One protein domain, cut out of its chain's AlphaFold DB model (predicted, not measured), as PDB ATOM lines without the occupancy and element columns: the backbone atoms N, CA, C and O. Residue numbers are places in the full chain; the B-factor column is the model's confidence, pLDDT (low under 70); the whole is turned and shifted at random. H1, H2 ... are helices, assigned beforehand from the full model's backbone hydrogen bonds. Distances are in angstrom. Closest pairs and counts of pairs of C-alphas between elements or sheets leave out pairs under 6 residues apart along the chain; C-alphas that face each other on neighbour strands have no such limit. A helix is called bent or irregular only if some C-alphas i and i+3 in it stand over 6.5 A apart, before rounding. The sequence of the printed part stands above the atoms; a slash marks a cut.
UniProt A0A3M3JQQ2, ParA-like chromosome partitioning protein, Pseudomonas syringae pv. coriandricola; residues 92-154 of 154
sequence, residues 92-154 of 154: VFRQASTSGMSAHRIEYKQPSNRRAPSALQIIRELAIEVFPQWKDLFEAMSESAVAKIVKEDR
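What this domain is: This is residues 92 to 154 of the 154 residues of the protein "ParA-like chromosome partitioning protein" of Pseudomonas syringae pv. coriandricola (UniProt A0A3M3JQQ2). A helical hairpin of H3, the longest helix, and H4 makes one side of the domain, and beside the start of H3 the short helix H2 lies near the middle, between H1 on one side and H5 on the other. The hairpin's turn, residues 129 to 134, sticks out at one end, and a loop sticks out elsewhere with residues 111 to 116. The printed part has 63 residues with five named helices, in the order H1, H2, H3, H4, H5, and no named strand; the class is all helix. The whole is compact, with a radius of gyration of the C-alphas of 11.9 A, and spans 30 by 29 by 22 A.

Where its parts are: H3 is residues 119 to 130, 16.3 A from first to last C-alpha, beginning at C-alpha 119 at (164.968, 190.954, 204.266). H4, residues 132 to 140, is 13.5 A long and irregular: C-alphas 133 and 136 are 8.1 A apart. H5, residues 143 to 152, is 14.5 A long and ends at C-alpha 152 at (172.916, 208.375, 208.819). H2 is residues 103 to 106, 5.1 A long. H1 is residues 92 to 99, 10.3 A long, and starts at C-alpha 92 at (158.368, 193.475, 205.674).

How they stand to each other: H3 and H4 touch as a hairpin, at a shallow tilt of 24 degrees, opposite ways; H3 touches H4 with residues 124 to 128 alone, and the closest C-alphas, of Ile 128 and Lys 135, are 5.2 A apart. With residues 119 to 123 alone H3 touches H2, where the C-alphas of His 104 and Leu 120 are closest at 4.0 A. H2 is the hub, touching three helices. It touches H1, closest at the C-alphas of Ala 96 and Ala 103, 4.9 A apart. H2 and H5 only just touch, with 3 pairs of C-alphas within 8 A, the closest those of Arg 105 and Val 146 at 6.4 A. H3 and H5 are close but not clearly touching, with the C-alphas of Leu 120 and Glu 143 closest at 7.8 A. H4 and H5 meet only through their link. H1 is apart from H4 and from H5. Every O i to N i+4 pair is within hydrogen-bond range in H1, H3 and H5, and 3 of 5 are in H4; H2 is too short for such a pair.

The domain as a whole: The C-alphas of Asn 113 and Gln 133, the two farthest apart, are 33.9 A from each other. The printed part has no cut and ends at residue 154, the chain's last. The link from H2 to H3, residues 107 to 118, is long; the other three are tight. The mean pLDDT of the printed part is 93.7, and residue 154 alone is under 70.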
ATOM      1  N   VAL A  92     157.289 192.485 205.812       94.31
ATOM      2  CA  VAL A  92     158.368 193.475 205.674       94.31
ATOM      3  C   VAL A  92     158.407 194.119 204.287       94.31
ATOM      4  O   VAL A  92     158.592 195.327 204.189       94.31
ATOM      5  N   PHE A  93     158.156 193.364 203.211       94.56
ATOM      6  CA  PHE A  93     158.153 193.909 201.848       94.56
ATOM      7  C   PHE A  93     156.959 194.844 201.601       94.56
ATOM      8  O   PHE A  93     157.081 195.844 200.896       94.56
ATOM      9  N   ARG A  94     155.814 194.575 202.240       93.31
ATOM     10  CA  ARG A  94     154.640 195.463 202.194       93.31
ATOM     11  C   ARG A  94     154.864 196.738 203.007       93.31
ATOM     12  O   ARG A  94     154.539 197.830 202.543       93.31
ATOM     13  N   GLN A  95     155.462 196.609 204.191       94.94
ATOM     14  CA  GLN A  95     155.848 197.747 205.026       94.94
ATOM     15  C   GLN A  95     156.888 198.633 204.320       94.94
ATOM     16  O   GLN A  95     156.765 199.856 204.329       94.94
ATOM     17  N   ALA A  96     157.872 198.016 203.665       95.00
ATOM     18  CA  ALA A  96     158.870 198.670 202.824       95.00
ATOM     19  C   ALA A  96     158.231 199.516 201.725       95.00
ATOM     20  O   ALA A  96     158.475 200.717 201.657       95.00
ATOM     21  N   SER A  97     157.322 198.916 200.955       93.50
ATOM     22  CA  SER A  97     156.561 199.627 199.927       93.50
ATOM     23  C   SER A  97     155.777 200.815 200.502       93.50
ATOM     24  O   SER A  97     155.902 201.934 200.016       93.50
ATOM     25  N   THR A  98     155.053 200.603 201.606       95.12
ATOM     26  CA  THR A  98     154.242 201.653 202.257       95.12
ATOM     27  C   THR A  98     155.091 202.821 202.766       95.12
ATOM     28  O   THR A  98     154.654 203.965 202.736       95.12
ATOM     29  N   SER A  99     156.306 202.540 203.240       93.94
ATOM     30  CA  SER A  99     157.230 203.552 203.771       93.94
ATOM     31  C   SER A  99     158.148 204.170 202.715       93.94
ATOM     32  O   SER A  99     158.918 205.066 203.048       93.94
ATOM     33  N   GLY A 100     158.107 203.700 201.463       94.50
ATOM     34  CA  GLY A 100     159.025 204.148 200.414       94.50
ATOM     35  C   GLY A 100     160.493 203.787 200.679       94.50
ATOM     36  O   GLY A 100     161.385 204.404 200.104       94.50
ATOM     37  N   MET A 101     160.764 202.805 201.546       93.62
ATOM     38  CA  MET A 101     162.122 202.374 201.893       93.62
ATOM     39  C   MET A 101     162.397 200.960 201.393       93.62
ATOM     40  O   MET A 101     161.506 200.121 201.322       93.62
ATOM     41  N   SER A 102     163.657 200.642 201.099       94.25
ATOM     42  CA  SER A 102     164.037 199.277 200.730       94.25
ATOM     43  C   SER A 102     163.910 198.316 201.919       94.25
ATOM     44  O   SER A 102     164.381 198.608 203.018       94.25
ATOM     45  N   ALA A 103     163.344 197.124 201.699       95.81
ATOM     46  CA  ALA A 103     163.071 196.161 202.773       95.81
ATOM     47  C   ALA A 103     164.324 195.746 203.567       95.81
ATOM     48  O   ALA A 103     164.258 195.624 204.788       95.81
ATOM     49  N   HIS A 104     165.477 195.615 202.901       95.94
ATOM     50  CA  HIS A 104     166.751 195.303 203.559       95.94
ATOM     51  C   HIS A 104     167.227 196.397 204.531       95.94
ATOM     52  O   HIS A 104     168.030 196.102 205.407       95.94
ATOM     53  N   ARG A 105     166.735 197.641 204.413       95.12
ATOM     54  CA  ARG A 105     166.998 198.736 205.367       95.12
ATOM     55  C   ARG A 105     166.040 198.718 206.561       95.12
ATOM     56  O   ARG A 105     166.397 199.188 207.635       95.12
ATOM     57  N   ILE A 106     164.842 198.158 206.392       94.75
ATOM     58  CA  ILE A 106     163.860 197.989 207.476       94.75
ATOM     59  C   ILE A 106     164.225 196.794 208.349       94.75
ATOM     60  O   ILE A 106     164.248 196.901 209.571       94.75
ATOM     61  N   GLU A 107     164.526 195.662 207.720       95.38
ATOM     62  CA  GLU A 107     164.839 194.411 208.400       95.38
ATOM     63  C   GLU A 107     166.194 193.888 207.930       95.38
ATOM     64  O   GLU A 107     166.304 192.994 207.087       95.38
ATOM     65  N   TYR A 108     167.248 194.472 208.494       95.69
ATOM     66  CA  TYR A 108     168.607 193.985 208.286       95.69
ATOM     67  C   TYR A 108     168.989 192.856 209.246       95.69
ATOM     68  O   TYR A 108     169.845 192.049 208.900       95.69
ATOM     69  N   LYS A 109     168.326 192.748 210.404       93.56
ATOM     70  CA  LYS A 109     168.530 191.668 211.382       93.56
ATOM     71  C   LYS A 109     167.412 190.645 211.327       93.56
ATOM     72  O   LYS A 109     166.245 191.019 211.207       93.56
ATOM     73  N   GLN A 110     167.751 189.371 211.483       91.31
ATOM     74  CA  GLN A 110     166.742 188.325 211.629       91.31
ATOM     75  C   GLN A 110     166.007 188.475 212.977       91.31
ATOM     76  O   GLN A 110     166.659 188.510 214.024       91.31
ATOM     77  N   PRO A 111     164.662 188.549 212.996       85.81
ATOM     78  CA  PRO A 111     163.897 188.557 214.238       85.81
ATOM     79  C   PRO A 111     164.099 187.259 215.029       85.81
ATOM     80  O   PRO A 111     163.993 186.167 214.474       85.81
ATOM     81  N   SER A 112     164.329 187.359 216.340       86.94
ATOM     82  CA  SER A 112     164.636 186.205 217.205       86.94
ATOM     83  C   SER A 112     163.520 185.155 217.276       86.94
ATOM     84  O   SER A 112     163.781 183.984 217.536       86.94
ATOM     85  N   ASN A 113     162.274 185.556 217.025       87.38
ATOM     86  CA  ASN A 113     161.098 184.688 217.032       87.38
ATOM     87  C   ASN A 113     160.812 184.016 215.676       87.38
ATOM     88  O   ASN A 113     159.805 183.320 215.544       87.38
ATOM     89  N   ARG A 114     161.657 184.226 214.658       85.31
ATOM     90  CA  ARG A 114     161.398 183.774 213.287       85.31
ATOM     91  C   ARG A 114     162.596 183.028 212.713       85.31
ATOM     92  O   ARG A 114     163.695 183.557 212.642       85.31
ATOM     93  N   ARG A 115     162.358 181.809 212.213       85.12
ATOM     94  CA  ARG A 115     163.383 181.013 211.508       85.12
ATOM     95  C   ARG A 115     163.686 181.508 210.096       85.12
ATOM     96  O   ARG A 115     164.776 181.267 209.601       85.12
ATOM     97  N   ALA A 116     162.718 182.146 209.440       86.38
ATOM     98  CA  ALA A 116     162.912 182.675 208.096       86.38
ATOM     99  C   ALA A 116     163.987 183.788 208.087       86.38
ATOM    100  O   ALA A 116     164.068 184.541 209.062       86.38
ATOM    101  N   PRO A 117     164.763 183.915 206.997       92.31
ATOM    102  CA  PRO A 117     165.857 184.882 206.883       92.31
ATOM    103  C   PRO A 117     165.367 186.334 206.933       92.31
ATOM    104  O   PRO A 117     164.189 186.618 206.685       92.31
ATOM    105  N   SER A 118     166.263 187.268 207.259       95.50
ATOM    106  CA  SER A 118     165.959 188.704 207.205       95.50
ATOM    107  C   SER A 118     165.769 189.189 205.764       95.50
ATOM    108  O   SER A 118     166.277 188.581 204.819       95.50
ATOM    109  N   ALA A 119     165.081 190.316 205.576       96.31
ATOM    110  CA  ALA A 119     164.968 190.954 204.266       96.31
ATOM    111  C   ALA A 119     166.339 191.301 203.662       96.31
ATOM    112  O   ALA A 119     166.508 191.189 202.449       96.31
ATOM    113  N   LEU A 120     167.324 191.683 204.487       97.50
ATOM    114  CA  LEU A 120     168.704 191.859 204.026       97.50
ATOM    115  C   LEU A 120     169.280 190.568 203.463       97.50
ATOM    116  O   LEU A 120     169.819 190.593 202.362       97.50
ATOM    117  N   GLN A 121     169.152 189.454 204.180       96.75
ATOM    118  CA  GLN A 121     169.672 188.182 203.697       96.75
ATOM    119  C   GLN A 121     169.000 187.766 202.380       96.75
ATOM    120  O   GLN A 121     169.712 187.464 201.428       96.75
ATOM    121  N   ILE A 122     167.666 187.849 202.292       96.50
ATOM    122  CA  ILE A 122     166.901 187.496 201.081       96.50
ATOM    123  C   ILE A 122     167.352 188.328 199.875       96.50
ATOM    124  O   ILE A 122     167.660 187.788 198.817       96.50
ATOM    125  N   ILE A 123     167.394 189.658 200.022       97.25
ATOM    126  CA  ILE A 123     167.762 190.554 198.918       97.25
ATOM    127  C   ILE A 123     169.233 190.389 198.541       97.25
ATOM    128  O   ILE A 123     169.562 190.464 197.362       97.25
ATOM    129  N   ARG A 124     170.112 190.140 199.515       97.81
ATOM    130  CA  ARG A 124     171.534 189.904 199.267       97.81
ATOM    131  C   ARG A 124     171.763 188.614 198.484       97.81
ATOM    132  O   ARG A 124     172.495 188.645 197.506       97.81
ATOM    133  N   GLU A 125     171.135 187.511 198.884       97.94
ATOM    134  CA  GLU A 125     171.228 186.226 198.175       97.94
ATOM    135  C   GLU A 125     170.704 186.352 196.739       97.94
ATOM    136  O   GLU A 125     171.411 185.992 195.797       97.94
ATOM    137  N   LEU A 126     169.539 186.989 196.559       97.94
ATOM    138  CA  LEU A 126     168.988 187.273 195.235       97.94
ATOM    139  C   LEU A 126     169.932 188.144 194.394       97.94
ATOM    140  O   LEU A 126     170.168 187.849 193.226       97.94
ATOM    141  N   ALA A 127     170.496 189.209 194.966       97.88
ATOM    142  CA  ALA A 127     171.408 190.095 194.251       97.88
ATOM    143  C   ALA A 127     172.703 189.385 193.830       97.88
ATOM    144  O   ALA A 127     173.166 189.595 192.711       97.88
ATOM    145  N   ILE A 128     173.253 188.514 194.686       98.44
ATOM    146  CA  ILE A 128     174.429 187.689 194.374       98.44
ATOM    147  C   ILE A 128     174.125 186.720 193.229       98.44
ATOM    148  O   ILE A 128     174.948 186.560 192.334       98.44
ATOM    149  N   GLU A 129     172.952 186.088 193.225       98.38
ATOM    150  CA  GLU A 129     172.565 185.167 192.150       98.38
ATOM    151  C   GLU A 129     172.310 185.896 190.818       98.38
ATOM    152  O   GLU A 129     172.674 185.422 189.735       98.38
ATOM    153  N   VAL A 130     171.711 187.087 190.873       97.75
ATOM    154  CA  VAL A 130     171.471 187.901 189.676       97.75
ATOM    155  C   VAL A 130     172.786 188.468 189.126       97.75
ATOM    156  O   VAL A 130     173.002 188.385 187.914       97.75
ATOM    157  N   PHE A 131     173.664 188.977 189.995       97.44
ATOM    158  CA  PHE A 131     174.906 189.676 189.649       97.44
ATOM    159  C   PHE A 131     176.122 189.119 190.422       97.44
ATOM    160  O   PHE A 131     176.679 189.794 191.298       97.44
ATOM    161  N   PRO A 132     176.585 187.900 190.096       97.38
ATOM    162  CA  PRO A 132     177.667 187.238 190.827       97.38
ATOM    163  C   PRO A 132     178.997 188.000 190.774       97.38
ATOM    164  O   PRO A 132     179.806 187.888 191.693       97.38
ATOM    165  N   GLN A 133     179.216 188.828 189.749       97.69
ATOM    166  CA  GLN A 133     180.404 189.676 189.619       97.69
ATOM    167  C   GLN A 133     180.547 190.724 190.734       97.69
ATOM    168  O   GLN A 133     181.630 191.270 190.922       97.69
ATOM    169  N   TRP A 134     179.470 191.020 191.470       97.94
ATOM    170  CA  TRP A 134     179.466 191.971 192.586       97.94
ATOM    171  C   TRP A 134     179.264 191.292 193.939       97.94
ATOM    172  O   TRP A 134     178.921 191.954 194.919       97.94
ATOM    173  N   LYS A 135     179.490 189.975 194.009       98.25
ATOM    174  CA  LYS A 135     179.288 189.183 195.222       98.25
ATOM    175  C   LYS A 135     179.947 189.808 196.451       98.25
ATOM    176  O   LYS A 135     179.256 190.021 197.443       98.25
ATOM    177  N   ASP A 136     181.220 190.180 196.362       98.25
ATOM    178  CA  ASP A 136     181.962 190.747 197.496       98.25
ATOM    179  C   ASP A 136     181.340 192.062 198.001       98.25
ATOM    180  O   ASP A 136     181.273 192.305 199.206       98.25
ATOM    181  N   LEU A 137     180.813 192.893 197.092       97.81
ATOM    182  CA  LEU A 137     180.123 194.139 197.446       97.81
ATOM    183  C   LEU A 137     178.795 193.862 198.158       97.81
ATOM    184  O   LEU A 137     178.455 194.540 199.128       97.81
ATOM    185  N   PHE A 138     178.046 192.854 197.708       97.75
ATOM    186  CA  PHE A 138     176.809 192.450 198.370       97.75
ATOM    187  C   PHE A 138     177.068 191.782 199.721       97.75
ATOM    188  O   PHE A 138     176.341 192.038 200.678       97.75
ATOM    189  N   GLU A 139     178.112 190.963 199.846       97.56
ATOM    190  CA  GLU A 139     178.508 190.338 201.112       97.56
ATOM    191  C   GLU A 139     179.015 191.365 202.133       97.56
ATOM    192  O   GLU A 139     178.713 191.239 203.324       97.56
ATOM    193  N   ALA A 140     179.673 192.436 201.674       97.06
ATOM    194  CA  ALA A 140     180.073 193.565 202.515       97.06
ATOM    195  C   ALA A 140     178.877 194.296 203.162       97.06
ATOM    196  O   ALA A 140     179.031 194.904 204.229       97.06
ATOM    197  N   MET A 141     177.671 194.190 202.585       96.69
ATOM    198  CA  MET A 141     176.421 194.664 203.189       96.69
ATOM    199  C   MET A 141     175.980 193.734 204.328       96.69
ATOM    200  O   MET A 141     175.022 192.964 204.235       96.69
ATOM    201  N   SER A 142     176.721 193.801 205.431       96.38
ATOM    202  CA  SER A 142     176.420 193.124 206.691       96.38
ATOM    203  C   SER A 142     175.366 193.878 207.510       96.38
ATOM    204  O   SER A 142     175.075 195.050 207.259       96.38
ATOM    205  N   GLU A 143     174.825 193.235 208.551       95.69
ATOM    206  CA  GLU A 143     173.868 193.884 209.459       95.69
ATOM    207  C   GLU A 143     174.419 195.185 210.054       95.69
ATOM    208  O   GLU A 143     173.689 196.162 210.210       95.69
ATOM    209  N   SER A 144     175.712 195.208 210.394       95.81
ATOM    210  CA  SER A 144     176.364 196.380 210.978       95.81
ATOM    211  C   SER A 144     176.582 197.486 209.946       95.81
ATOM    212  O   SER A 144     176.434 198.656 210.292       95.81
ATOM    213  N   ALA A 145     176.878 197.137 208.690       96.19
ATOM    214  CA  ALA A 145     176.992 198.097 207.596       96.19
ATOM    215  C   ALA A 145     175.646 198.784 207.325       96.19
ATOM    216  O   ALA A 145     175.567 200.010 207.321       96.19
ATOM    217  N   VAL A 146     174.564 198.007 207.210       96.12
ATOM    218  CA  VAL A 146     173.221 198.568 206.995       96.12
ATOM    219  C   VAL A 146     172.753 199.379 208.202       96.12
ATOM    220  O   VAL A 146     172.188 200.456 208.032       96.12
ATOM    221  N   ALA A 147     173.042 198.925 209.426       94.81
ATOM    222  CA  ALA A 147     172.710 199.676 210.635       94.81
ATOM    223  C   ALA A 147     173.368 201.063 210.689       94.81
ATOM    224  O   ALA A 147     172.798 201.964 211.300       94.81
ATOM    225  N   LYS A 148     174.557 201.236 210.095       94.81
ATOM    226  CA  LYS A 148     175.213 202.548 209.982       94.81
ATOM    227  C   LYS A 148     174.481 203.440 208.979       94.81
ATOM    228  O   LYS A 148     174.053 204.520 209.364       94.81
ATOM    229  N   ILE A 149     174.217 202.933 207.773       92.81
ATOM    230  CA  ILE A 149     173.504 203.665 206.708       92.81
ATOM    231  C   ILE A 149     172.137 204.164 207.200       92.81
ATOM    232  O   ILE A 149     171.803 205.333 207.070       92.81
ATOM    233  N   VAL A 150     171.359 203.296 207.852       91.12
ATOM    234  CA  VAL A 150     170.015 203.646 208.348       91.12
ATOM    235  C   VAL A 150     170.047 204.688 209.474       91.12
ATOM    236  O   VAL A 150     169.053 205.373 209.698       91.12
ATOM    237  N   LYS A 151     171.157 204.797 210.217       88.00
ATOM    238  CA  LYS A 151     171.334 205.837 211.239       88.00
ATOM    239  C   LYS A 151     171.746 207.178 210.642       88.00
ATOM    240  O   LYS A 151     171.406 208.189 211.231       88.00
ATOM    241  N   GLU A 152     172.483 207.168 209.535       83.00
ATOM    242  CA  GLU A 152     172.916 208.375 208.819       83.00
ATOM    243  C   GLU A 152     171.775 208.995 207.993       83.00
ATOM    244  O   GLU A 152     171.721 210.211 207.851       83.00
ATOM    245  N   ASP A 153     170.832 208.176 207.514       70.25
ATOM    246  CA  ASP A 153     169.625 208.610 206.786       70.25
ATOM    247  C   ASP A 153     168.533 209.246 207.693       70.25
ATOM    248  O   ASP A 153     167.477 209.639 207.190       70.25
ATOM    249  N   ARG A 154     168.731 209.304 209.021       61.34
ATOM    250  CA  ARG A 154     167.765 209.816 210.019       61.34
ATOM    251  C   ARG A 154     168.227 211.117 210.656       61.34
ATOM    252  O   ARG A 154     167.343 211.977 210.863       61.34
TER     253      ARG A 154